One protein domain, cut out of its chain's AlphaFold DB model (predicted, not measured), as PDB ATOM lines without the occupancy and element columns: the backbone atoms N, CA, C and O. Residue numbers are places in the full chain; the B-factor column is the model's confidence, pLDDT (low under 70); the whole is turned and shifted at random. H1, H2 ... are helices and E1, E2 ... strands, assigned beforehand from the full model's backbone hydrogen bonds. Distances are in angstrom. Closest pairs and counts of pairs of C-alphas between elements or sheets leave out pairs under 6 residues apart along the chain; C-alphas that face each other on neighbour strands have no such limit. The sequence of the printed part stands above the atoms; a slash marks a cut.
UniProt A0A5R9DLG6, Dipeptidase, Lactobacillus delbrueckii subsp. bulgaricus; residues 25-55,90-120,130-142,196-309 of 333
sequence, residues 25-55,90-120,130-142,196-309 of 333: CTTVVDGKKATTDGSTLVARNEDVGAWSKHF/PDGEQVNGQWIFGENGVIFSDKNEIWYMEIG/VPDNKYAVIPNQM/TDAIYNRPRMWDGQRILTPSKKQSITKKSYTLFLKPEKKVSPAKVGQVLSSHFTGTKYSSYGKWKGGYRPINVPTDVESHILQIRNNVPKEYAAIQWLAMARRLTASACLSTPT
ATOM      1  N   CYS A  25     -53.764  67.706  10.292       85.81
ATOM      2  CA  CYS A  25     -53.086  67.532   9.026       85.81
ATOM      3  C   CYS A  25     -54.137  67.548   7.930       85.81
ATOM      4  O   CYS A  25     -55.300  67.191   8.152       85.81
ATOM      5  N   THR A  26     -53.764  68.007   6.745       93.75
ATOM      6  CA  THR A  26     -54.597  67.850   5.551       93.75
ATOM      7  C   THR A  26     -53.750  67.241   4.471       93.75
ATOM      8  O   THR A  26     -52.702  67.782   4.131       93.75
ATOM      9  N   THR A  27     -54.240  66.140   3.926       96.31
ATOM     10  CA  THR A  27     -53.577  65.421   2.855       96.31
ATOM     11  C   THR A  27     -54.320  65.637   1.543       96.31
ATOM     12  O   THR A  27     -55.552  65.615   1.501       96.31
ATOM     13  N   VAL A  28     -53.570  65.822   0.463       98.00
ATOM     14  CA  VAL A  28     -54.065  65.830  -0.914       98.00
ATOM     15  C   VAL A  28     -53.345  64.733  -1.686       98.00
ATOM     16  O   VAL A  28     -52.126  64.609  -1.598       98.00
ATOM     17  N   VAL A  29     -54.096  63.925  -2.428       98.50
ATOM     18  CA  VAL A  29     -53.535  62.907  -3.326       98.50
ATOM     19  C   VAL A  29     -54.129  63.056  -4.711       98.50
ATOM     20  O   VAL A  29     -55.341  63.236  -4.830       98.50
ATOM     21  N   ASP A  30     -53.307  62.916  -5.747       98.75
ATOM     22  CA  ASP A  30     -53.719  63.023  -7.146       98.75
ATOM     23  C   ASP A  30     -53.165  61.847  -7.953       98.75
ATOM     24  O   ASP A  30     -51.951  61.638  -8.043       98.75
ATOM     25  N   GLY A  31     -54.063  61.065  -8.557       98.75
ATOM     26  CA  GLY A  31     -53.684  59.940  -9.404       98.75
ATOM     27  C   GLY A  31     -52.981  60.383 -10.694       98.75
ATOM     28  O   GLY A  31     -53.193  61.482 -11.203       98.75
ATOM     29  N   LYS A  32     -52.194  59.483 -11.291       98.50
ATOM     30  CA  LYS A  32     -51.347  59.786 -12.460       98.50
ATOM     31  C   LYS A  32     -52.060  60.348 -13.697       98.50
ATOM     32  O   LYS A  32     -51.449  61.028 -14.506       98.50
ATOM     33  N   LYS A  33     -53.353  60.072 -13.894       98.69
ATOM     34  CA  LYS A  33     -54.157  60.642 -14.997       98.69
ATOM     35  C   LYS A  33     -54.878  61.935 -14.593       98.69
ATOM     36  O   LYS A  33     -55.441  62.603 -15.460       98.69
ATOM     37  N   ALA A  34     -54.894  62.269 -13.304       98.69
ATOM     38  CA  ALA A  34     -55.409  63.523 -12.771       98.69
ATOM     39  C   ALA A  34     -54.369  64.652 -12.838       98.69
ATOM     40  O   ALA A  34     -54.747  65.821 -12.804       98.69
ATOM     41  N   THR A  35     -53.081  64.330 -12.963       98.69
ATOM     42  CA  THR A  35     -51.985  65.304 -12.927       98.69
ATOM     43  C   THR A  35     -51.579  65.809 -14.311       98.69
ATOM     44  O   THR A  35     -51.863  65.205 -15.349       98.69
ATOM     45  N   THR A  36     -50.951  66.983 -14.329       98.25
ATOM     46  CA  THR A  36     -50.520  67.692 -15.550       98.25
ATOM     47  C   THR A  36     -49.408  66.969 -16.302       98.25
ATOM     48  O   THR A  36     -49.429  66.961 -17.529       98.25
ATOM     49  N   ASP A  37     -48.499  66.314 -15.585       97.12
ATOM     50  CA  ASP A  37     -47.286  65.684 -16.121       97.12
ATOM     51  C   ASP A  37     -47.304  64.146 -16.067       97.12
ATOM     52  O   ASP A  37     -46.319  63.498 -16.421       97.12
ATOM     53  N   GLY A  38     -48.413  63.547 -15.627       97.94
ATOM     54  CA  GLY A  38     -48.532  62.099 -15.508       97.94
ATOM     55  C   GLY A  38     -47.929  61.512 -14.228       97.94
ATOM     56  O   GLY A  38     -47.839  60.292 -14.127       97.94
ATOM     57  N   SER A  39     -47.475  62.330 -13.273       98.19
ATOM     58  CA  SER A  39     -46.943  61.864 -11.984       98.19
ATOM     59  C   SER A  39     -48.037  61.473 -10.989       98.19
ATOM     60  O   SER A  39     -49.167  61.953 -11.079       98.19
ATOM     61  N   THR A  40     -47.717  60.627 -10.016       98.69
ATOM     62  CA  THR A  40     -48.512  60.521  -8.783       98.69
ATOM     63  C   THR A  40     -48.076  61.617  -7.812       98.69
ATOM     64  O   THR A  40     -46.882  61.905  -7.700       98.69
ATOM     65  N   LEU A  41     -49.040  62.246  -7.130       98.50
ATOM     66  CA  LEU A  41     -48.778  63.258  -6.102       98.50
ATOM     67  C   LEU A  41     -49.398  62.824  -4.775       98.50
ATOM     68  O   LEU A  41     -50.581  62.483  -4.721       98.50
ATOM     69  N   VAL A  42     -48.603  62.875  -3.710       98.12
ATOM     70  CA  VAL A  42     -49.033  62.684  -2.321       98.12
ATOM     71  C   VAL A  42     -48.508  63.855  -1.513       98.12
ATOM     72  O   VAL A  42     -47.304  64.070  -1.461       98.12
ATOM     73  N   ALA A  43     -49.389  64.634  -0.907       95.75
ATOM     74  CA  ALA A  43     -49.011  65.881  -0.264       95.75
ATOM     75  C   ALA A  43     -49.701  66.054   1.075       95.75
ATOM     76  O   ALA A  43     -50.833  65.604   1.241       95.75
ATOM     77  N   ARG A  44     -49.052  66.738   2.012       92.75
ATOM     78  CA  ARG A  44     -49.561  66.907   3.369       92.75
ATOM     79  C   ARG A  44     -49.060  68.212   3.983       92.75
ATOM     80  O   ARG A  44     -47.934  68.611   3.718       92.75
ATOM     81  N   ASN A  45     -49.916  68.842   4.785       90.75
ATOM     82  CA  ASN A  45     -49.478  69.749   5.849       90.75
ATOM     83  C   ASN A  45     -49.466  68.993   7.168       90.75
ATOM     84  O   ASN A  45     -50.415  68.245   7.451       90.75
ATOM     85  N   GLU A  46     -48.442  69.234   7.967       85.75
ATOM     86  CA  GLU A  46     -48.301  68.697   9.306       85.75
ATOM     87  C   GLU A  46     -48.398  69.832  10.323       85.75
ATOM     88  O   GLU A  46     -47.477  70.629  10.504       85.75
ATOM     89  N   ASP A  47     -49.541  69.911  11.004       82.75
ATOM     90  CA  ASP A  47     -49.802  70.926  12.015       82.75
ATOM     91  C   ASP A  47     -49.704  70.259  13.395       82.75
ATOM     92  O   ASP A  47     -50.596  69.510  13.783       82.75
ATOM     93  N   VAL A  48     -48.614  70.479  14.135       70.50
ATOM     94  CA  VAL A  48     -48.369  69.814  15.440       70.50
ATOM     95  C   VAL A  48     -47.987  70.779  16.572       70.50
ATOM     96  O   VAL A  48     -47.892  70.361  17.723       70.50
ATOM     97  N   GLY A  49     -47.844  72.080  16.290       67.81
ATOM     98  CA  GLY A  49     -47.413  73.099  17.263       67.81
ATOM     99  C   GLY A  49     -46.066  73.718  16.883       67.81
ATOM    100  O   GLY A  49     -45.668  73.631  15.737       67.81
ATOM    101  N   ALA A  50     -45.354  74.372  17.804       67.00
ATOM    102  CA  ALA A  50     -44.055  75.002  17.511       67.00
ATOM    103  C   ALA A  50     -42.885  74.004  17.637       67.00
ATOM    104  O   ALA A  50     -42.014  74.168  18.488       67.00
ATOM    105  N   TRP A  51     -42.894  72.933  16.840       73.31
ATOM    106  CA  TRP A  51     -41.830  71.917  16.844       73.31
ATOM    107  C   TRP A  51     -40.794  72.181  15.752       73.31
ATOM    108  O   TRP A  51     -41.142  72.546  14.628       73.31
ATOM    109  N   SER A  52     -39.514  71.974  16.072       75.44
ATOM    110  CA  SER A  52     -38.456  71.946  15.066       75.44
ATOM    111  C   SER A  52     -38.597  70.687  14.215       75.44
ATOM    112  O   SER A  52     -38.647  69.566  14.720       75.44
ATOM    113  N   LYS A  53     -38.661  70.872  12.895       79.50
ATOM    114  CA  LYS A  53     -38.681  69.773  11.931       79.50
ATOM    115  C   LYS A  53     -37.286  69.550  11.370       79.50
ATOM    116  O   LYS A  53     -36.594  70.494  10.991       79.50
ATOM    117  N   HIS A  54     -36.893  68.285  11.294       81.06
ATOM    118  CA  HIS A  54     -35.615  67.865  10.730       81.06
ATOM    119  C   HIS A  54     -35.860  67.038   9.475       81.06
ATOM    120  O   HIS A  54     -36.734  66.180   9.459       81.06
ATOM    121  N   PHE A  55     -35.070  67.274   8.431       85.44
ATOM    122  CA  PHE A  55     -35.077  66.446   7.232       85.44
ATOM    123  C   PHE A  55     -33.879  65.499   7.259       85.44
ATOM    124  O   PHE A  55     -32.735  65.935   7.128       85.44
ATOM    125  N   PRO A  90     -39.278  63.467  11.344       80.38
ATOM    126  CA  PRO A  90     -39.854  63.100  12.630       80.38
ATOM    127  C   PRO A  90     -40.416  64.297  13.403       80.38
ATOM    128  O   PRO A  90     -40.068  65.458  13.164       80.38
ATOM    129  N   ASP A  91     -41.308  63.986  14.336       75.19
ATOM    130  CA  ASP A  91     -41.915  64.910  15.289       75.19
ATOM    131  C   ASP A  91     -40.928  65.217  16.439       75.19
ATOM    132  O   ASP A  91     -41.036  64.671  17.534       75.19
ATOM    133  N   GLY A  92     -39.933  66.071  16.176       70.12
ATOM    134  CA  GLY A  92     -38.934  66.496  17.168       70.12
ATOM    135  C   GLY A  92     -37.742  65.544  17.331       70.12
ATOM    136  O   GLY A  92     -37.365  64.834  16.396       70.12
ATOM    137  N   GLU A  93     -37.104  65.593  18.506       68.88
ATOM    138  CA  GLU A  93     -35.932  64.774  18.852       68.88
ATOM    139  C   GLU A  93     -36.300  63.319  19.167       68.88
ATOM    140  O   GLU A  93     -37.460  62.973  19.399       68.88
ATOM    141  N   GLN A  94     -35.293  62.445  19.164       73.56
ATOM    142  CA  GLN A  94     -35.487  61.052  19.540       73.56
ATOM    143  C   GLN A  94     -35.811  60.929  21.029       73.56
ATOM    144  O   GLN A  94     -35.133  61.515  21.869       73.56
ATOM    145  N   VAL A  95     -36.769  60.069  21.359       69.69
ATOM    146  CA  VAL A  95     -36.980  59.594  22.730       69.69
ATOM    147  C   VAL A  95     -36.425  58.178  22.801       69.69
ATOM    148  O   VAL A  95     -36.800  57.327  21.999       69.69
ATOM    149  N   ASN A  96     -35.461  57.943  23.695       75.62
ATOM    150  CA  ASN A  96     -34.751  56.661  23.833       75.62
ATOM    151  C   ASN A  96     -34.170  56.124  22.505       75.62
ATOM    152  O   ASN A  96     -34.198  54.927  22.228       75.62
ATOM    153  N   GLY A  97     -33.664  57.015  21.645       73.81
ATOM    154  CA  GLY A  97     -33.109  56.639  20.339       73.81
ATOM    155  C   GLY A  97     -34.153  56.320  19.258       73.81
ATOM    156  O   GLY A  97     -33.776  55.924  18.153       73.81
ATOM    157  N   GLN A  98     -35.450  56.514  19.530       73.94
ATOM    158  CA  GLN A  98     -36.533  56.331  18.562       73.94
ATOM    159  C   GLN A  98     -37.136  57.653  18.118       73.94
ATOM    160  O   GLN A  98     -37.411  58.547  18.914       73.94
ATOM    161  N   TRP A  99     -37.360  57.763  16.813       72.81
ATOM    162  CA  TRP A  99     -38.086  58.878  16.229       72.81
ATOM    163  C   TRP A  99     -39.586  58.718  16.461       72.81
ATOM    164  O   TRP A  99     -40.138  57.641  16.236       72.81
ATOM    165  N   ILE A 100     -40.249  59.808  16.842       67.19
ATOM    166  CA  ILE A 100     -41.695  59.822  17.042       67.19
ATOM    167  C   ILE A 100     -42.390  60.017  15.692       67.19
ATOM    168  O   ILE A 100     -42.137  60.986  14.973       67.19
ATOM    169  N   PHE A 101     -43.301  59.097  15.378       66.88
ATOM    170  CA  PHE A 101     -44.239  59.184  14.261       66.88
ATOM    171  C   PHE A 101     -45.622  58.757  14.757       66.88
ATOM    172  O   PHE A 101     -45.738  57.781  15.494       66.88
ATOM    173  N   GLY A 102     -46.686  59.451  14.354       62.72
ATOM    174  CA  GLY A 102     -48.045  59.102  14.768       62.72
ATOM    175  C   GLY A 102     -49.049  59.328  13.652       62.72
ATOM    176  O   GLY A 102     -49.488  60.454  13.441       62.72
ATOM    177  N   GLU A 103     -49.443  58.257  12.960       66.50
ATOM    178  CA  GLU A 103     -50.375  58.327  11.833       66.50
ATOM    179  C   GLU A 103     -51.458  57.254  11.908       66.50
ATOM    180  O   GLU A 103     -51.171  56.062  11.967       66.50
ATOM    181  N   ASN A 104     -52.716  57.683  11.804       72.38
ATOM    182  CA  ASN A 104     -53.853  56.772  11.623       72.38
ATOM    183  C   ASN A 104     -54.224  56.594  10.140       72.38
ATOM    184  O   ASN A 104     -54.928  55.648   9.785       72.38
ATOM    185  N   GLY A 105     -53.764  57.505   9.274       84.25
ATOM    186  CA  GLY A 105     -53.934  57.447   7.826       84.25
ATOM    187  C   GLY A 105     -52.576  57.372   7.140       84.25
ATOM    188  O   GLY A 105     -51.763  58.278   7.297       84.25
ATOM    189  N   VAL A 106     -52.343  56.318   6.365       92.62
ATOM    190  CA  VAL A 106     -51.067  56.057   5.685       92.62
ATOM    191  C   VAL A 106     -51.296  56.016   4.181       92.62
ATOM    192  O   VAL A 106     -52.293  55.463   3.711       92.62
ATOM    193  N   ILE A 107     -50.392  56.622   3.412       95.88
ATOM    194  CA  ILE A 107     -50.472  56.644   1.952       95.88
ATOM    195  C   ILE A 107     -49.221  56.020   1.369       95.88
ATOM    196  O   ILE A 107     -48.104  56.410   1.695       95.88
ATOM    197  N   PHE A 108     -49.436  55.078   0.462       96.06
ATOM    198  CA  PHE A 108     -48.390  54.443  -0.323       96.06
ATOM    199  C   PHE A 108     -48.539  54.904  -1.763       96.06
ATOM    200  O   PHE A 108     -49.655  54.953  -2.282       96.06
ATOM    201  N   SER A 109     -47.435  55.240  -2.420       97.00
ATOM    202  CA  SER A 109     -47.458  55.591  -3.833       97.00
ATOM    203  C   SER A 109     -46.204  55.118  -4.539       97.00
ATOM    204  O   SER A 109     -45.101  55.194  -4.000       97.00
ATOM    205  N   ASP A 110     -46.396  54.674  -5.772       96.56
ATOM    206  CA  ASP A 110     -45.338  54.501  -6.749       96.56
ATOM    207  C   ASP A 110     -45.706  55.242  -8.046       96.56
ATOM    208  O   ASP A 110     -46.619  56.071  -8.088       96.56
ATOM    209  N   LYS A 111     -44.985  54.949  -9.129       96.25
ATOM    210  CA  LYS A 111     -45.223  55.561 -10.441       96.25
ATOM    211  C   LYS A 111     -46.582  55.176 -11.062       96.25
ATOM    212  O   LYS A 111     -47.090  55.870 -11.944       96.25
ATOM    213  N   ASN A 112     -47.176  54.065 -10.627       97.19
ATOM    214  CA  ASN A 112     -48.384  53.479 -11.192       97.19
ATOM    215  C   ASN A 112     -49.634  53.832 -10.387       97.19
ATOM    216  O   ASN A 112     -50.688  54.061 -10.986       97.19
ATOM    217  N   GLU A 113     -49.561  53.834  -9.061       98.12
ATOM    218  CA  GLU A 113     -50.739  53.923  -8.209       98.12
ATOM    219  C   GLU A 113     -50.491  54.580  -6.853       98.12
ATOM    220  O   GLU A 113     -49.361  54.826  -6.427       98.12
ATOM    221  N   ILE A 114     -51.605  54.911  -6.203       98.75
ATOM    222  CA  ILE A 114     -51.656  55.447  -4.849       98.75
ATOM    223  C   ILE A 114     -52.672  54.611  -4.072       98.75
ATOM    224  O   ILE A 114     -53.796  54.406  -4.540       98.75
ATOM    225  N   TRP A 115     -52.299  54.176  -2.876       98.62
ATOM    226  CA  TRP A 115     -53.166  53.493  -1.926       98.62
ATOM    227  C   TRP A 115     -53.317  54.342  -0.673       98.62
ATOM    228  O   TRP A 115     -52.324  54.738  -0.068       98.62
ATOM    229  N   TYR A 116     -54.562  54.607  -0.282       98.25
ATOM    230  CA  TYR A 116     -54.888  55.272   0.974       98.25
ATOM    231  C   TYR A 116     -55.398  54.244   1.982       98.25
ATOM    232  O   TYR A 116     -56.397  53.574   1.721       98.25
ATOM    233  N   MET A 117     -54.709  54.121   3.112       97.69
ATOM    234  CA  MET A 117     -54.988  53.180   4.190       97.69
ATOM    235  C   MET A 117     -55.388  53.922   5.465       97.69
ATOM    236  O   MET A 117     -54.750  54.897   5.849       97.69
ATOM    237  N   GLU A 118     -56.408  53.420   6.153       96.31
ATOM    238  CA  GLU A 118     -56.814  53.869   7.482       96.31
ATOM    239  C   GLU A 118     -56.686  52.720   8.487       96.31
ATOM    240  O   GLU A 118     -57.130  51.593   8.230       96.31
ATOM    241  N   ILE A 119     -56.110  53.018   9.650       93.25
ATOM    242  CA  ILE A 119     -55.993  52.110  10.793       93.25
ATOM    243  C   ILE A 119     -57.127  52.449  11.766       93.25
ATOM    244  O   ILE A 119     -57.127  53.505  12.388       93.25
ATOM    245  N   GLY A 120     -58.126  51.571  11.871       88.00
ATOM    246  CA  GLY A 120     -59.318  51.806  12.700       88.00
ATOM    247  C   GLY A 120     -59.223  51.269  14.131       88.00
ATOM    248  O   GLY A 120     -60.025  51.629  14.986       88.00
ATOM    249  N   VAL A 130     -56.546  54.934  -4.934       98.69
ATOM    250  CA  VAL A 130     -56.961  56.203  -5.541       98.69
ATOM    251  C   VAL A 130     -57.110  55.973  -7.048       98.69
ATOM    252  O   VAL A 130     -56.141  55.571  -7.697       98.69
ATOM    253  N   PRO A 131     -58.291  56.209  -7.648       98.69
ATOM    254  CA  PRO A 131     -58.450  56.027  -9.085       98.69
ATOM    255  C   PRO A 131     -57.519  56.954  -9.871       98.69
ATOM    256  O   PRO A 131     -57.421  58.137  -9.559       98.69
ATOM    257  N   ASP A 132     -56.901  56.435 -10.936       98.69
ATOM    258  CA  ASP A 132     -55.881  57.145 -11.720       98.69
ATOM    259  C   ASP A 132     -56.275  58.575 -12.121       98.69
ATOM    260  O   ASP A 132     -55.421  59.449 -12.183       98.69
ATOM    261  N   ASN A 133     -57.546  58.811 -12.456       98.75
ATOM    262  CA  ASN A 133     -58.056  60.093 -12.949       98.75
ATOM    263  C   ASN A 133     -58.756  60.935 -11.870       98.75
ATOM    264  O   ASN A 133     -59.535  61.830 -12.209       98.75
ATOM    265  N   LYS A 134     -58.536  60.627 -10.591       98.81
ATOM    266  CA  LYS A 134     -59.172  61.304  -9.462       98.81
ATOM    267  C   LYS A 134     -58.152  61.808  -8.449       98.81
ATOM    268  O   LYS A 134     -57.001  61.380  -8.434       98.81
ATOM    269  N   TYR A 135     -58.635  62.698  -7.596       98.81
ATOM    270  CA  TYR A 135     -57.948  63.183  -6.412       98.81
ATOM    271  C   TYR A 135     -58.775  62.897  -5.154       98.81
ATOM    272  O   TYR A 135     -59.981  62.617  -5.243       98.81
ATOM    273  N   ALA A 136     -58.146  63.018  -3.987       98.56
ATOM    274  CA  ALA A 136     -58.821  63.108  -2.696       98.56
ATOM    275  C   ALA A 136     -58.207  64.210  -1.825       98.56
ATOM    276  O   ALA A 136     -57.018  64.502  -1.917       98.56
ATOM    277  N   VAL A 137     -59.043  64.803  -0.970       98.19
ATOM    278  CA  VAL A 137     -58.642  65.724   0.102       98.19
ATOM    279  C   VAL A 137     -59.077  65.076   1.405       98.19
ATOM    280  O   VAL A 137     -60.257  64.758   1.560       98.19
ATOM    281  N   ILE A 138     -58.132  64.834   2.302       97.25
ATOM    282  CA  ILE A 138     -58.301  63.972   3.471       97.25
ATOM    283  C   ILE A 138     -57.929  64.787   4.722       97.25
ATOM    284  O   ILE A 138     -56.766  65.164   4.877       97.25
ATOM    285  N   PRO A 139     -58.900  65.116   5.592       94.75
ATOM    286  CA  PRO A 139     -58.656  65.798   6.859       94.75
ATOM    287  C   PRO A 139     -58.336  64.773   7.965       94.75
ATOM    288  O   PRO A 139     -58.168  63.585   7.701       94.75
ATOM    289  N   ASN A 140     -58.339  65.197   9.231       93.19
ATOM    290  CA  ASN A 140     -58.221  64.302  10.392       93.19
ATOM    291  C   ASN A 140     -59.557  63.619  10.727       93.19
ATOM    292  O   ASN A 140     -60.040  63.694  11.854       93.19
ATOM    293  N   GLN A 141     -60.175  62.993   9.730       93.38
ATOM    294  CA  GLN A 141     -61.398  62.214   9.877       93.38
ATOM    295  C   GLN A 141     -61.291  60.975   8.993       93.38
ATOM    296  O   GLN A 141     -60.867  61.087   7.844       93.38
ATOM    297  N   MET A 142     -61.711  59.816   9.505       94.00
ATOM    298  CA  MET A 142     -61.818  58.615   8.676       94.00
ATOM    299  C   MET A 142     -62.898  58.813   7.609       94.00
ATOM    300  O   MET A 142     -64.030  59.207   7.896       94.00
ATOM    301  N   THR A 196     -67.377  68.250  16.290       94.19
ATOM    302  CA  THR A 196     -65.971  68.575  16.025       94.19
ATOM    303  C   THR A 196     -65.663  68.364  14.549       94.19
ATOM    304  O   THR A 196     -65.182  69.280  13.886       94.19
ATOM    305  N   ASP A 197     -66.079  67.235  13.968       95.38
ATOM    306  CA  ASP A 197     -65.925  66.985  12.530       95.38
ATOM    307  C   ASP A 197     -66.636  68.028  11.660       95.38
ATOM    308  O   ASP A 197     -66.211  68.306  10.536       95.38
ATOM    309  N   ALA A 198     -67.743  68.598  12.152       95.81
ATOM    310  CA  ALA A 198     -68.524  69.617  11.443       95.81
ATOM    311  C   ALA A 198     -67.755  70.920  11.227       95.81
ATOM    312  O   ALA A 198     -68.002  71.601  10.234       95.81
ATOM    313  N   ILE A 199     -66.841  71.247  12.139       95.00
ATOM    314  CA  ILE A 199     -66.114  72.516  12.126       95.00
ATOM    315  C   ILE A 199     -64.623  72.349  11.827       95.00
ATOM    316  O   ILE A 199     -64.004  73.232  11.238       95.00
ATOM    317  N   TYR A 200     -64.052  71.200  12.179       94.06
ATOM    318  CA  TYR A 200     -62.614  70.970  12.162       94.06
ATOM    319  C   TYR A 200     -62.141  70.204  10.919       94.06
ATOM    320  O   TYR A 200     -61.072  70.479  10.377       94.06
ATOM    321  N   ASN A 201     -62.940  69.250  10.431       95.81
ATOM    322  CA  ASN A 201     -62.520  68.307   9.389       95.81
ATOM    323  C   ASN A 201     -63.229  68.540   8.056       95.81
ATOM    324  O   ASN A 201     -62.597  68.855   7.046       95.81
ATOM    325  N   ARG A 202     -64.557  68.433   8.051       96.88
ATOM    326  CA  ARG A 202     -65.390  68.517   6.843       96.88
ATOM    327  C   ARG A 202     -65.235  69.819   6.042       96.88
ATOM    328  O   ARG A 202     -65.203  69.732   4.812       96.88
ATOM    329  N   PRO A 203     -65.062  70.998   6.667       97.69
ATOM    330  CA  PRO A 203     -64.782  72.229   5.929       97.69
ATOM    331  C   PRO A 203     -63.489  72.182   5.099       97.69
ATOM    332  O   PRO A 203     -63.436  72.769   4.023       97.69
ATOM    333  N   ARG A 204     -62.463  71.442   5.538       97.44
ATOM    334  CA  ARG A 204     -61.198  71.305   4.795       97.44
ATOM    335  C   ARG A 204     -61.364  70.451   3.539       97.44
ATOM    336  O   ARG A 204     -60.864  70.821   2.480       97.44
ATOM    337  N   MET A 205     -62.156  69.373   3.617       97.94
ATOM    338  CA  MET A 205     -62.575  68.632   2.415       97.94
ATOM    339  C   MET A 205     -63.334  69.533   1.451       97.94
ATOM    340  O   MET A 205     -63.041  69.534   0.257       97.94
ATOM    341  N   TRP A 206     -64.300  70.301   1.961       98.44
ATOM    342  CA  TRP A 206     -65.071  71.235   1.149       98.44
ATOM    343  C   TRP A 206     -64.173  72.214   0.400       98.44
ATOM    344  O   TRP A 206     -64.337  72.386  -0.805       98.44
ATOM    345  N   ASP A 207     -63.214  72.825   1.095       98.38
ATOM    346  CA  ASP A 207     -62.377  73.866   0.516       98.38
ATOM    347  C   ASP A 207     -61.437  73.318  -0.561       98.38
ATOM    348  O   ASP A 207     -61.398  73.838  -1.677       98.38
ATOM    349  N   GLY A 208     -60.765  72.196  -0.286       98.19
ATOM    350  CA  GLY A 208     -59.937  71.538  -1.293       98.19
ATOM    351  C   GLY A 208     -60.757  71.066  -2.501       98.19
ATOM    352  O   GLY A 208     -60.343  71.251  -3.647       98.19
ATOM    353  N   GLN A 209     -61.972  70.547  -2.280       98.62
ATOM    354  CA  GLN A 209     -62.870  70.186  -3.379       98.62
ATOM    355  C   GLN A 209     -63.355  71.403  -4.168       98.62
ATOM    356  O   GLN A 209     -63.418  71.333  -5.391       98.62
ATOM    357  N   ARG A 210     -63.641  72.530  -3.518       98.06
ATOM    358  CA  ARG A 210     -64.007  73.788  -4.181       98.06
ATOM    359  C   ARG A 210     -62.872  74.317  -5.063       98.06
ATOM    360  O   ARG A 210     -63.145  74.837  -6.139       98.06
ATOM    361  N   ILE A 211     -61.616  74.178  -4.634       98.31
ATOM    362  CA  ILE A 211     -60.437  74.644  -5.385       98.31
ATOM    363  C   ILE A 211     -60.167  73.785  -6.633       98.31
ATOM    364  O   ILE A 211     -59.716  74.322  -7.651       98.31
ATOM    365  N   LEU A 212     -60.421  72.474  -6.558       98.62
ATOM    366  CA  LEU A 212     -60.141  71.504  -7.631       98.62
ATOM    367  C   LEU A 212     -61.366  71.180  -8.516       98.62
ATOM    368  O   LEU A 212     -61.202  70.735  -9.652       98.62
ATOM    369  N   THR A 213     -62.581  71.427  -8.015       98.44
ATOM    370  CA  THR A 213     -63.871  71.233  -8.711       98.44
ATOM    371  C   THR A 213     -64.845  72.407  -8.473       98.44
ATOM    372  O   THR A 213     -65.912  72.220  -7.884       98.44
ATOM    373  N   PRO A 214     -64.502  73.647  -8.876       97.12
ATOM    374  CA  PRO A 214     -65.294  74.847  -8.572       97.12
ATOM    375  C   PRO A 214     -66.724  74.874  -9.151       97.12
ATOM    376  O   PRO A 214     -67.590  75.579  -8.610       97.12
ATOM    377  N   SER A 215     -67.012  74.125 -10.218       97.69
ATOM    378  CA  SER A 215     -68.368  73.928 -10.758       97.69
ATOM    379  C   SER A 215     -69.241  73.075  -9.834       97.69
ATOM    380  O   SER A 215     -70.456  73.273  -9.775       97.69
ATOM    381  N   LYS A 216     -68.642  72.183  -9.033       97.06
ATOM    382  CA  LYS A 216     -69.355  71.338  -8.071       97.06
ATOM    383  C   LYS A 216     -69.727  72.153  -6.833       97.06
ATOM    384  O   LYS A 216     -68.998  72.192  -5.842       97.06
ATOM    385  N   LYS A 217     -70.899  72.791  -6.867       96.44
ATOM    386  CA  LYS A 217     -71.422  73.558  -5.727       96.44
ATOM    387  C   LYS A 217     -71.797  72.621  -4.578       96.44
ATOM    388  O   LYS A 217     -72.568  71.679  -4.741       96.44
ATOM    389  N   GLN A 218     -71.219  72.871  -3.407       96.75
ATOM    390  CA  GLN A 218     -71.449  72.097  -2.189       96.75
ATOM    391  C   GLN A 218     -71.563  73.049  -0.997       96.75
ATOM    392  O   GLN A 218     -70.846  74.049  -0.941       96.75
ATOM    393  N   SER A 219     -72.435  72.736  -0.037       96.94
ATOM    394  CA  SER A 219     -72.481  73.458   1.240       96.94
ATOM    395  C   SER A 219     -71.298  73.058   2.113       96.94
ATOM    396  O   SER A 219     -71.045  71.866   2.235       96.94
ATOM    397  N   ILE A 220     -70.648  74.021   2.775       97.00
ATOM    398  CA  ILE A 220     -69.563  73.784   3.743       97.00
ATOM    399  C   ILE A 220     -70.013  72.938   4.949       97.00
ATOM    400  O   ILE A 220     -69.225  72.176   5.505       97.00
ATOM    401  N   THR A 221     -71.302  72.993   5.308       96.62
ATOM    402  CA  THR A 221     -71.901  72.253   6.436       96.62
ATOM    403  C   THR A 221     -72.374  70.845   6.072       96.62
ATOM    404  O   THR A 221     -73.033  70.174   6.872       96.62
ATOM    405  N   LYS A 222     -72.086  70.375   4.851       95.38
ATOM    406  CA  LYS A 222     -72.537  69.063   4.389       95.38
ATOM    407  C   LYS A 222     -72.019  67.955   5.307       95.38
ATOM    408  O   LYS A 222     -70.843  67.913   5.661       95.38
ATOM    409  N   LYS A 223     -72.899  67.007   5.651       92.56
ATOM    410  CA  LYS A 223     -72.573  65.942   6.609       92.56
ATOM    411  C   LYS A 223     -71.550  64.923   6.098       92.56
ATOM    412  O   LYS A 223     -70.924  64.252   6.913       92.56
ATOM    413  N   SER A 224     -71.392  64.786   4.784       92.62
ATOM    414  CA  SER A 224     -70.398  63.908   4.160       92.62
ATOM    415  C   SER A 224     -70.013  64.404   2.768       92.62
ATOM    416  O   SER A 224     -70.840  64.966   2.046       92.62
ATOM    417  N   TYR A 225     -68.765  64.158   2.381       95.94
ATOM    418  CA  TYR A 225     -68.232  64.469   1.058       95.94
ATOM    419  C   TYR A 225     -67.813  63.184   0.354       95.94
ATOM    420  O   TYR A 225     -67.434  62.201   0.990       95.94
ATOM    421  N   THR A 226     -67.884  63.182  -0.975       96.12
ATOM    422  CA  THR A 226     -67.329  62.087  -1.771       96.12
ATOM    423  C   THR A 226     -65.812  62.103  -1.630       96.12
ATOM    424  O   THR A 226     -65.211  63.151  -1.852       96.12
ATOM    425  N   LEU A 227     -65.206  60.962  -1.291       97.69
ATOM    426  CA  LEU A 227     -63.756  60.851  -1.109       97.69
ATOM    427  C   LEU A 227     -62.989  61.162  -2.403       97.69
ATOM    428  O   LEU A 227     -62.107  62.012  -2.401       97.69
ATOM    429  N   PHE A 228     -63.372  60.515  -3.510       98.56
ATOM    430  CA  PHE A 228     -62.701  60.674  -4.800       98.56
ATOM    431  C   PHE A 228     -63.517  61.492  -5.794       98.56
ATOM    432  O   PHE A 228     -64.614  61.084  -6.196       98.56
ATOM    433  N   LEU A 229     -62.940  62.586  -6.281       98.69
ATOM    434  CA  LEU A 229     -63.499  63.403  -7.356       98.69
ATOM    435  C   LEU A 229     -62.526  63.481  -8.532       98.69
ATOM    436  O   LEU A 229     -61.319  63.366  -8.366       98.69
ATOM    437  N   LYS A 230     -63.064  63.654  -9.740       98.75
ATOM    438  CA  LYS A 230     -62.256  63.998 -10.913       98.75
ATOM    439  C   LYS A 230     -62.019  65.511 -10.870       98.75
ATOM    440  O   LYS A 230     -63.012  66.228 -10.736       98.75
ATOM    441  N   PRO A 231     -60.773  66.000 -10.956       98.62
ATOM    442  CA  PRO A 231     -60.534  67.436 -10.971       98.62
ATOM    443  C   PRO A 231     -61.012  68.020 -12.309       98.62
ATOM    444  O   PRO A 231     -60.989  67.339 -13.337       98.62
ATOM    445  N   GLU A 232     -61.462  69.274 -12.309       98.31
ATOM    446  CA  GLU A 232     -61.940  69.932 -13.539       98.31
ATOM    447  C   GLU A 232     -60.816  70.200 -14.535       98.31
ATOM    448  O   GLU A 232     -61.002  70.097 -15.745       98.31
ATOM    449  N   LYS A 233     -59.636  70.520 -14.009       98.44
ATOM    450  CA  LYS A 233     -58.397  70.670 -14.765       98.44
ATOM    451  C   LYS A 233     -57.365  69.718 -14.185       98.44
ATOM    452  O   LYS A 233     -57.399  69.428 -12.991       98.44
ATOM    453  N   LYS A 234     -56.434  69.258 -15.022       98.56
ATOM    454  CA  LYS A 234     -55.293  68.478 -14.540       98.56
ATOM    455  C   LYS A 234     -54.535  69.255 -13.457       98.56
ATOM    456  O   LYS A 234     -54.395  70.475 -13.545       98.56
ATOM    457  N   VAL A 235     -54.054  68.543 -12.446       98.56
ATOM    458  CA  VAL A 235     -53.459  69.121 -11.237       98.56
ATOM    459  C   VAL A 235     -51.937  69.185 -11.376       98.56
ATOM    460  O   VAL A 235     -51.290  68.226 -11.793       98.56
ATOM    461  N   SER A 236     -51.346  70.340 -11.084       98.19
ATOM    462  CA  SER A 236     -49.891  70.515 -10.998       98.19
ATOM    463  C   SER A 236     -49.438  70.521  -9.535       98.19
ATOM    464  O   SER A 236     -50.250  70.838  -8.660       98.19
ATOM    465  N   PRO A 237     -48.148  70.273  -9.236       96.19
ATOM    466  CA  PRO A 237     -47.618  70.442  -7.881       96.19
ATOM    467  C   PRO A 237     -47.912  71.833  -7.292       96.19
ATOM    468  O   PRO A 237     -48.276  71.961  -6.123       96.19
ATOM    469  N   ALA A 238     -47.860  72.887  -8.116       95.44
ATOM    470  CA  ALA A 238     -48.233  74.240  -7.701       95.44
ATOM    471  C   ALA A 238     -49.718  74.349  -7.308       95.44
ATOM    472  O   ALA A 238     -50.056  75.006  -6.322       95.44
ATOM    473  N   LYS A 239     -50.617  73.668  -8.034       97.25
ATOM    474  CA  LYS A 239     -52.049  73.637  -7.713       97.25
ATOM    475  C   LYS A 239     -52.331  72.878  -6.414       97.25
ATOM    476  O   LYS A 239     -53.135  73.357  -5.617       97.25
ATOM    477  N   VAL A 240     -51.644  71.759  -6.169       97.62
ATOM    478  CA  VAL A 240     -51.669  71.077  -4.859       97.62
ATOM    479  C   VAL A 240     -51.212  72.037  -3.765       97.62
ATOM    480  O   VAL A 240     -51.848  72.149  -2.720       97.62
ATOM    481  N   GLY A 241     -50.169  72.819  -4.040       94.31
ATOM    482  CA  GLY A 241     -49.704  73.841  -3.117       94.31
ATOM    483  C   GLY A 241     -50.690  74.945  -2.805       94.31
ATOM    484  O   GLY A 241     -50.781  75.370  -1.655       94.31
ATOM    485  N   GLN A 242     -51.485  75.359  -3.787       94.44
ATOM    486  CA  GLN A 242     -52.584  76.288  -3.558       94.44
ATOM    487  C   GLN A 242     -53.635  75.697  -2.607       94.44
ATOM    488  O   GLN A 242     -54.129  76.410  -1.739       94.44
ATOM    489  N   VAL A 243     -53.971  74.406  -2.750       96.88
ATOM    490  CA  VAL A 243     -54.906  73.725  -1.836       96.88
ATOM    491  C   VAL A 243     -54.339  73.702  -0.420       96.88
ATOM    492  O   VAL A 243     -55.014  74.129   0.513       96.88
ATOM    493  N   LEU A 244     -53.086  73.268  -0.272       95.06
ATOM    494  CA  LEU A 244     -52.405  73.178   1.019       95.06
ATOM    495  C   LEU A 244     -52.172  74.537   1.689       95.06
ATOM    496  O   LEU A 244     -52.097  74.602   2.907       95.06
ATOM    497  N   SER A 245     -52.113  75.627   0.926       92.94
ATOM    498  CA  SER A 245     -51.982  76.989   1.469       92.94
ATOM    499  C   SER A 245     -53.329  77.645   1.789       92.94
ATOM    500  O   SER A 245     -53.367  78.790   2.238       92.94
ATOM    501  N   SER A 246     -54.446  76.965   1.517       94.88
ATOM    502  CA  SER A 246     -55.754  77.599   1.594       94.88
ATOM    503  C   SER A 246     -56.197  77.839   3.031       94.88
ATOM    504  O   SER A 246     -56.168  76.962   3.897       94.88
ATOM    505  N   HIS A 247     -56.720  79.036   3.253       93.88
ATOM    506  CA  HIS A 247     -57.411  79.432   4.475       93.88
ATOM    507  C   HIS A 247     -58.865  79.797   4.187       93.88
ATOM    508  O   HIS A 247     -59.382  80.779   4.706       93.88
ATOM    509  N   PHE A 248     -59.516  79.023   3.311       96.75
ATOM    510  CA  PHE A 248     -60.783  79.371   2.657       96.75
ATOM    511  C   PHE A 248     -60.675  80.594   1.740       96.75
ATOM    512  O   PHE A 248     -61.617  81.386   1.620       96.75
ATOM    513  N   THR A 249     -59.520  80.758   1.088       91.31
ATOM    514  CA  THR A 249     -59.191  81.906   0.236       91.31
ATOM    515  C   THR A 249     -60.239  82.108  -0.864       91.31
ATOM    516  O   THR A 249     -60.637  81.159  -1.552       91.31
ATOM    517  N   GLY A 250     -60.697  83.352  -1.035       92.56
ATOM    518  CA  GLY A 250     -61.749  83.703  -1.997       92.56
ATOM    519  C   GLY A 250     -63.171  83.377  -1.526       92.56
ATOM    520  O   GLY A 250     -64.076  83.242  -2.344       92.56
ATOM    521  N   THR A 251     -63.385  83.212  -0.219       96.25
ATOM    522  CA  THR A 251     -64.710  82.989   0.378       96.25
ATOM    523  C   THR A 251     -64.920  83.916   1.576       96.25
ATOM    524  O   THR A 251     -63.959  84.434   2.147       96.25
ATOM    525  N   LYS A 252     -66.171  84.064   2.034       96.38
ATOM    526  CA  LYS A 252     -66.489  84.818   3.263       96.38
ATOM    527  C   LYS A 252     -65.854  84.242   4.541       96.38
ATOM    528  O   LYS A 252     -65.823  84.923   5.563       96.38
ATOM    529  N   TYR A 253     -65.350  83.006   4.489       96.50
ATOM    530  CA  TYR A 253     -64.680  82.332   5.604       96.50
ATOM    531  C   TYR A 253     -63.162  82.561   5.623       96.50
ATOM    532  O   TYR A 253     -62.496  82.094   6.542       96.50
ATOM    533  N   SER A 254     -62.616  83.291   4.641       94.44
ATOM    534  CA  SER A 254     -61.177  83.542   4.544       94.44
ATOM    535  C   SER A 254     -60.638  84.285   5.769       94.44
ATOM    536  O   SER A 254     -61.152  85.354   6.136       94.44
ATOM    537  N   SER A 255     -59.611  83.716   6.407       85.12
ATOM    538  CA  SER A 255     -58.949  84.311   7.571       85.12
ATOM    539  C   SER A 255     -57.516  83.814   7.755       85.12
ATOM    540  O   SER A 255     -57.273  82.613   7.776       85.12
ATOM    541  N   TYR A 256     -56.590  84.746   7.988       78.50
ATOM    542  CA  TYR A 256     -55.201  84.464   8.382       78.50
ATOM    543  C   TYR A 256     -55.003  84.352   9.904       78.50
ATOM    544  O   TYR A 256     -53.906  84.039  10.363       78.50
ATOM    545  N   GLY A 257     -56.048  84.642  10.686       77.62
ATOM    546  CA  GLY A 257     -56.014  84.675  12.147       77.62
ATOM    547  C   GLY A 257     -57.171  83.880  12.742       77.62
ATOM    548  O   GLY A 257     -57.364  82.708  12.422       77.62
ATOM    549  N   LYS A 258     -57.979  84.520  13.598       85.31
ATOM    550  CA  LYS A 258     -59.162  83.882  14.193       85.31
ATOM    551  C   LYS A 258     -60.080  83.330  13.099       85.31
ATOM    552  O   LYS A 258     -60.443  84.038  12.157       85.31
ATOM    553  N   TRP A 259     -60.453  82.062  13.224       90.75
ATOM    554  CA  TRP A 259     -61.253  81.368  12.221       90.75
ATOM    555  C   TRP A 259     -62.631  82.014  12.057       90.75
ATOM    556  O   TRP A 259     -63.368  82.198  13.029       90.75
ATOM    557  N   LYS A 260     -63.003  82.343  10.817       92.25
ATOM    558  CA  LYS A 260     -64.337  82.867  10.502       92.25
ATOM    559  C   LYS A 260     -65.327  81.720  10.340       92.25
ATOM    560  O   LYS A 260     -65.020  80.692   9.743       92.25
ATOM    561  N   GLY A 261     -66.533  81.892  10.881       91.56
ATOM    562  CA  GLY A 261     -67.561  80.843  10.887       91.56
ATOM    563  C   GLY A 261     -67.227  79.634  11.771       91.56
ATOM    564  O   GLY A 261     -67.931  78.633  11.702       91.56
ATOM    565  N   GLY A 262     -66.163  79.713  12.582       93.12
ATOM    566  CA  GLY A 262     -65.706  78.616  13.440       93.12
ATOM    567  C   GLY A 262     -65.029  77.463  12.694       93.12
ATOM    568  O   GLY A 262     -64.758  76.437  13.308       93.12
ATOM    569  N   TYR A 263     -64.754  77.605  11.395       95.06
ATOM    570  CA  TYR A 263     -64.195  76.530  10.578       95.06
ATOM    571  C   TYR A 263     -62.672  76.537  10.576       95.06
ATOM    572  O   TYR A 263     -62.054  77.570  10.329       95.06
ATOM    573  N   ARG A 264     -62.066  75.366  10.775       93.75
ATOM    574  CA  ARG A 264     -60.616  75.205  10.680       93.75
ATOM    575  C   ARG A 264     -60.152  75.283   9.217       93.75
ATOM    576  O   ARG A 264     -60.582  74.441   8.425       93.75
ATOM    577  N   PRO A 265     -59.248  76.208   8.851       94.19
ATOM    578  CA  PRO A 265     -58.648  76.246   7.520       94.19
ATOM    579  C   PRO A 265     -57.701  75.063   7.267       94.19
ATOM    580  O   PRO A 265     -57.319  74.339   8.192       94.19
ATOM    581  N   ILE A 266     -57.324  74.851   6.000       93.94
ATOM    582  CA  ILE A 266     -56.313  73.851   5.630       93.94
ATOM    583  C   ILE A 266     -54.950  74.290   6.168       93.94
ATOM    584  O   ILE A 266     -54.348  73.562   6.952       93.94
ATOM    585  N   ASN A 267     -54.511  75.495   5.804       90.94
ATOM    586  CA  ASN A 267     -53.284  76.089   6.319       90.94
ATOM    587  C   ASN A 267     -53.551  76.846   7.623       90.94
ATOM    588  O   ASN A 267     -54.484  77.649   7.706       90.94
ATOM    589  N   VAL A 268     -52.716  76.607   8.630       86.81
ATOM    590  CA  VAL A 268     -52.787  77.259   9.942       86.81
ATOM    591  C   VAL A 268     -51.402  77.759  10.365       86.81
ATOM    592  O   VAL A 268     -50.394  77.284   9.852       86.81
ATOM    593  N   PRO A 269     -51.306  78.706  11.316       81.25
ATOM    594  CA  PRO A 269     -50.012  79.165  11.825       81.25
ATOM    595  C   PRO A 269     -49.155  78.081  12.494       81.25
ATOM    596  O   PRO A 269     -47.951  78.268  12.607       81.25
ATOM    597  N   THR A 270     -49.765  76.980  12.939       82.06
ATOM    598  CA  THR A 270     -49.095  75.841  13.590       82.06
ATOM    599  C   THR A 270     -48.624  74.760  12.612       82.06
ATOM    600  O   THR A 270     -48.224  73.689  13.059       82.06
ATOM    601  N   ASP A 271     -48.727  75.018  11.306       83.44
ATOM    602  CA  ASP A 271     -48.158  74.194  10.234       83.44
ATOM    603  C   ASP A 271     -46.625  74.280  10.303       83.44
ATOM    604  O   ASP A 271     -46.053  75.366  10.134       83.44
ATOM    605  N   VAL A 272     -45.963  73.165  10.620       84.31
ATOM    606  CA  VAL A 272     -44.498  73.106  10.801       84.31
ATOM    607  C   VAL A 272     -43.771  72.603   9.569       84.31
ATOM    608  O   VAL A 272     -42.593  72.917   9.392       84.31
ATOM    609  N   GLU A 273     -44.456  71.854   8.712       87.31
ATOM    610  CA  GLU A 273     -43.951  71.465   7.408       87.31
ATOM    611  C   GLU A 273     -45.103  71.173   6.446       87.31
ATOM    612  O   GLU A 273     -46.144  70.630   6.818       87.31
ATOM    613  N   SER A 274     -44.866  71.497   5.179       89.75
ATOM    614  CA  SER A 274     -45.712  71.079   4.075       89.75
ATOM    615  C   SER A 274     -44.858  70.417   3.008       89.75
ATOM    616  O   SER A 274     -43.889  71.010   2.514       89.75
ATOM    617  N   HIS A 275     -45.259  69.227   2.575       92.38
ATOM    618  CA  HIS A 275     -44.559  68.503   1.526       92.38
ATOM    619  C   HIS A 275     -45.476  68.026   0.404       92.38
ATOM    620  O   HIS A 275     -46.677  67.811   0.570       92.38
ATOM    621  N   ILE A 276     -44.873  67.834  -0.769       95.69
ATOM    622  CA  ILE A 276     -45.446  67.090  -1.892       95.69
ATOM    623  C   ILE A 276     -44.413  66.035  -2.287       95.69
ATOM    624  O   ILE A 276     -43.311  66.363  -2.719       95.69
ATOM    625  N   LEU A 277     -44.772  64.765  -2.158       96.50
ATOM    626  CA  LEU A 277     -44.049  63.635  -2.717       96.50
ATOM    627  C   LEU A 277     -44.580  63.389  -4.127       96.50
ATOM    628  O   LEU A 277     -45.769  63.127  -4.322       96.50
ATOM    629  N   GLN A 278     -43.698  63.502  -5.112       97.69
ATOM    630  CA  GLN A 278     -44.025  63.344  -6.519       97.69
ATOM    631  C   GLN A 278     -43.200  62.214  -7.129       97.69
ATOM    632  O   GLN A 278     -41.971  62.271  -7.094       97.69
ATOM    633  N   ILE A 279     -43.860  61.242  -7.767       97.62
ATOM    634  CA  ILE A 279     -43.189  60.210  -8.574       97.62
ATOM    635  C   ILE A 279     -43.504  60.439 -10.053       97.62
ATOM    636  O   ILE A 279     -44.616  60.196 -10.526       97.62
ATOM    637  N   ARG A 280     -42.516  60.940 -10.797       97.50
ATOM    638  CA  ARG A 280     -42.625  61.279 -12.221       97.50
ATOM    639  C   ARG A 280     -42.465  60.041 -13.103       97.50
ATOM    640  O   ARG A 280     -41.589  59.217 -12.866       97.50
ATOM    641  N   ASN A 281     -43.282  59.949 -14.152       95.44
ATOM    642  CA  ASN A 281     -43.279  58.811 -15.080       95.44
ATOM    643  C   ASN A 281     -42.402  59.013 -16.327       95.44
ATOM    644  O   ASN A 281     -41.933  58.035 -16.900       95.44
ATOM    645  N   ASN A 282     -42.162  60.262 -16.736       93.00
ATOM    646  CA  ASN A 282     -41.545  60.594 -18.029       93.00
ATOM    647  C   ASN A 282     -40.067  60.999 -17.900       93.00
ATOM    648  O   ASN A 282     -39.578  61.841 -18.647       93.00
ATOM    649  N   VAL A 283     -39.370  60.454 -16.904       94.62
ATOM    650  CA  VAL A 283     -37.951  60.715 -16.629       94.62
ATOM    651  C   VAL A 283     -37.259  59.404 -16.244       94.62
ATOM    652  O   VAL A 283     -37.946  58.466 -15.825       94.62
ATOM    653  N   PRO A 284     -35.918  59.312 -16.336       95.31
ATOM    654  CA  PRO A 284     -35.190  58.154 -15.827       95.31
ATOM    655  C   PRO A 284     -35.528  57.867 -14.359       95.31
ATOM    656  O   PRO A 284     -35.777  58.790 -13.576       95.31
ATOM    657  N   LYS A 285     -35.550  56.582 -13.977       91.12
ATOM    658  CA  LYS A 285     -36.013  56.118 -12.652       91.12
ATOM    659  C   LYS A 285     -35.267  56.795 -11.501       91.12
ATOM    660  O   LYS A 285     -35.855  57.102 -10.468       91.12
ATOM    661  N   GLU A 286     -33.989  57.073 -11.705       90.69
ATOM    662  CA  GLU A 286     -33.104  57.738 -10.765       90.69
ATOM    663  C   GLU A 286     -33.453  59.213 -10.561       90.69
ATOM    664  O   GLU A 286     -33.009  59.782  -9.582       90.69
ATOM    665  N   TYR A 287     -34.282  59.840 -11.395       91.38
ATOM    666  CA  TYR A 287     -34.755  61.217 -11.200       91.38
ATOM    667  C   TYR A 287     -36.271  61.291 -10.987       91.38
ATOM    668  O   TYR A 287     -36.831  62.387 -10.912       91.38
ATOM    669  N   ALA A 288     -36.958  60.149 -10.907       94.19
ATOM    670  CA  ALA A 288     -38.416  60.094 -10.849       94.19
ATOM    671  C   ALA A 288     -38.985  60.749  -9.586       94.19
ATOM    672  O   ALA A 288     -39.973  61.476  -9.671       94.19
ATOM    673  N   ALA A 289     -38.357  60.516  -8.433       94.56
ATOM    674  CA  ALA A 289     -38.873  60.942  -7.141       94.56
ATOM    675  C   ALA A 289     -38.375  62.342  -6.740       94.56
ATOM    676  O   ALA A 289     -37.172  62.568  -6.571       94.56
ATOM    677  N   ILE A 290     -39.319  63.267  -6.553       94.38
ATOM    678  CA  ILE A 290     -39.093  64.622  -6.040       94.38
ATOM    679  C   ILE A 290     -39.850  64.782  -4.723       94.38
ATOM    680  O   ILE A 290     -41.051  64.515  -4.659       94.38
ATOM    681  N   GLN A 291     -39.159  65.265  -3.693       93.94
ATOM    682  CA  GLN A 291     -39.788  65.767  -2.476       93.94
ATOM    683  C   GLN A 291     -39.749  67.294  -2.516       93.94
ATOM    684  O   GLN A 291     -38.691  67.906  -2.378       93.94
ATOM    685  N   TRP A 292     -40.908  67.905  -2.759       92.38
ATOM    686  CA  TRP A 292     -41.100  69.342  -2.607       92.38
ATOM    687  C   TRP A 292     -41.316  69.615  -1.128       92.38
ATOM    688  O   TRP A 292     -42.239  69.041  -0.553       92.38
ATOM    689  N   LEU A 293     -40.497  70.471  -0.527       90.12
ATOM    690  CA  LEU A 293     -40.551  70.723   0.910       90.12
ATOM    691  C   LEU A 293     -40.635  72.216   1.220       90.12
ATOM    692  O   LEU A 293     -39.846  73.003   0.696       90.12
ATOM    693  N   ALA A 294     -41.568  72.586   2.092       86.62
ATOM    694  CA  ALA A 294     -41.655  73.888   2.733       86.62
ATOM    695  C   ALA A 294     -41.574  73.696   4.253       86.62
ATOM    696  O   ALA A 294     -42.373  72.966   4.831       86.62
ATOM    697  N   MET A 295     -40.599  74.351   4.886       81.31
ATOM    698  CA  MET A 295     -40.485  74.394   6.344       81.31
ATOM    699  C   MET A 295     -41.356  75.535   6.871       81.31
ATOM    700  O   MET A 295     -41.303  76.643   6.330       81.31
ATOM    701  N   ALA A 296     -42.117  75.269   7.932       74.62
ATOM    702  CA  ALA A 296     -43.192  76.112   8.449       74.62
ATOM    703  C   ALA A 296     -44.360  76.317   7.465       74.62
ATOM    704  O   ALA A 296     -44.377  75.801   6.344       74.62
ATOM    705  N   ARG A 297     -45.356  77.100   7.900       66.19
ATOM    706  CA  ARG A 297     -46.575  77.361   7.131       66.19
ATOM    707  C   ARG A 297     -46.261  77.810   5.705       66.19
ATOM    708  O   ARG A 297     -45.553  78.797   5.464       66.19
ATOM    709  N   ARG A 298     -46.880  77.124   4.747       58.31
ATOM    710  CA  ARG A 298     -46.617  77.336   3.319       58.31
ATOM    711  C   ARG A 298     -46.886  78.762   2.832       58.31
ATOM    712  O   ARG A 298     -46.219  79.222   1.915       58.31
ATOM    713  N   LEU A 299     -47.807  79.483   3.473       53.59
ATOM    714  CA  LEU A 299     -48.101  80.885   3.165       53.59
ATOM    715  C   LEU A 299     -46.872  81.809   3.269       53.59
ATOM    716  O   LEU A 299     -46.802  82.803   2.553       53.59
ATOM    717  N   THR A 300     -45.926  81.511   4.164       45.72
ATOM    718  CA  THR A 300     -44.728  82.341   4.390       45.72
ATOM    719  C   THR A 300     -43.430  81.695   3.916       45.72
ATOM    720  O   THR A 300     -42.404  82.370   3.855       45.72
ATOM    721  N   ALA A 301     -43.452  80.412   3.551       52.44
ATOM    722  CA  ALA A 301     -42.297  79.741   2.974       52.44
ATOM    723  C   ALA A 301     -42.066  80.246   1.537       52.44
ATOM    724  O   ALA A 301     -42.777  79.871   0.609       52.44
ATOM    725  N   SER A 302     -41.063  81.110   1.349       31.70
ATOM    726  CA  SER A 302     -40.752  81.717   0.041       31.70
ATOM    727  C   SER A 302     -40.105  80.752  -0.969       31.70
ATOM    728  O   SER A 302     -39.915  81.123  -2.123       31.70
ATOM    729  N   ALA A 303     -39.785  79.511  -0.582       38.94
ATOM    730  CA  ALA A 303     -39.201  78.513  -1.476       38.94
ATOM    731  C   ALA A 303     -39.651  77.091  -1.108       38.94
ATOM    732  O   ALA A 303     -39.510  76.669   0.038       38.94
ATOM    733  N   CYS A 304     -40.147  76.333  -2.093       43.00
ATOM    734  CA  CYS A 304     -40.166  74.875  -2.002       43.00
ATOM    735  C   CYS A 304     -38.780  74.370  -2.406       43.00
ATOM    736  O   CYS A 304     -38.378  74.553  -3.556       43.00
ATOM    737  N   LEU A 305     -38.057  73.716  -1.497       44.66
ATOM    738  CA  LEU A 305     -36.851  72.992  -1.888       44.66
ATOM    739  C   LEU A 305     -37.291  71.774  -2.709       44.66
ATOM    740  O   LEU A 305     -38.051  70.944  -2.215       44.66
ATOM    741  N   SER A 306     -36.839  71.667  -3.957       44.69
ATOM    742  CA  SER A 306     -36.946  70.428  -4.725       44.69
ATOM    743  C   SER A 306     -35.694  69.600  -4.460       44.69
ATOM    744  O   SER A 306     -34.631  69.896  -5.009       44.69
ATOM    745  N   THR A 307     -35.790  68.575  -3.617       47.47
ATOM    746  CA  THR A 307     -34.683  67.632  -3.426       47.47
ATOM    747  C   THR A 307     -34.959  66.369  -4.242       47.47
ATOM    748  O   THR A 307     -35.951  65.675  -4.004       47.47
ATOM    749  N   PRO A 308     -34.117  66.040  -5.242       48.12
ATOM    750  CA  PRO A 308     -34.147  64.712  -5.832       48.12
ATOM    751  C   PRO A 308     -33.771  63.711  -4.740       48.12
ATOM    752  O   PRO A 308     -32.682  63.796  -4.162       48.12
ATOM    753  N   THR A 309     -34.641  62.744  -4.454       47.72
ATOM    754  CA  THR A 309     -34.388  61.763  -3.381       47.72
ATOM    755  C   THR A 309     -33.231  60.814  -3.702       47.72
ATOM    756  O   THR A 309     -32.803  60.058  -2.836       47.72
TER     757      THR A 309
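Overview. This is residues 25 to 55, 90 to 120, 130 to 142 and 196 to 309 of the 333 residues of the protein "Dipeptidase" of Lactobacillus delbrueckii subsp. bulgaricus (UniProt A0A5R9DLG6). With little regular structure and long loops, a six-stranded antiparallel sheet, E5-E1-E2-E6-E7-E8, has H2 and H3 over one face and the small E3-E4 hairpin partly facing the other as a sandwich. The printed part has 189 residues, under half in named elements, mixed in class: five strands, three helices, three strands. It is compact, radius of gyration of the C-alphas 16.2 A, spanning 46 by 42 by 37 A.

Along the chain. Find E1, residues 25 to 30, from C-alpha 25 at (-53.086, 67.532, 9.026); then E2, residues 40 to 47, E5, residues 135 to 138, E6, residues 271 to 279, 24.0 A long, E7, residues 289 to 295, and E8, residues 305 to 308, which ends with C-alpha 308 at (-34.147, 64.712, -5.832). E3 is 105 to 109, E4 114 to 120, H1 196 to 200, H2 202 to 212, H3 237 to 244.

Arrangement. In the sheet, look at N 28 of E1 and O 43 of E2, 2.9 A apart, within hydrogen-bond range. E6, E7 and E8 form a meander, each the antiparallel neighbour of the one before. H2 and H3, on the same face, make two layers with the sheet and only just touch, with 3 pairs of C-alphas within 8 A, closest Gly 208 and Val 243, 5.5 A. H1 is not on the sheet. In H1, H2 and H3 every O i to N i+4 pair is within hydrogen-bond range.

Size, cuts and confidence. Across the cuts, C-alphas 55 and 90 are 7.9 A apart, 120 and 130 18.9 A, 142 and 196 13.1 A. The links H2 to H3 and H3 to E6 are long. Confidence is low, among others, at residues 297 to 309.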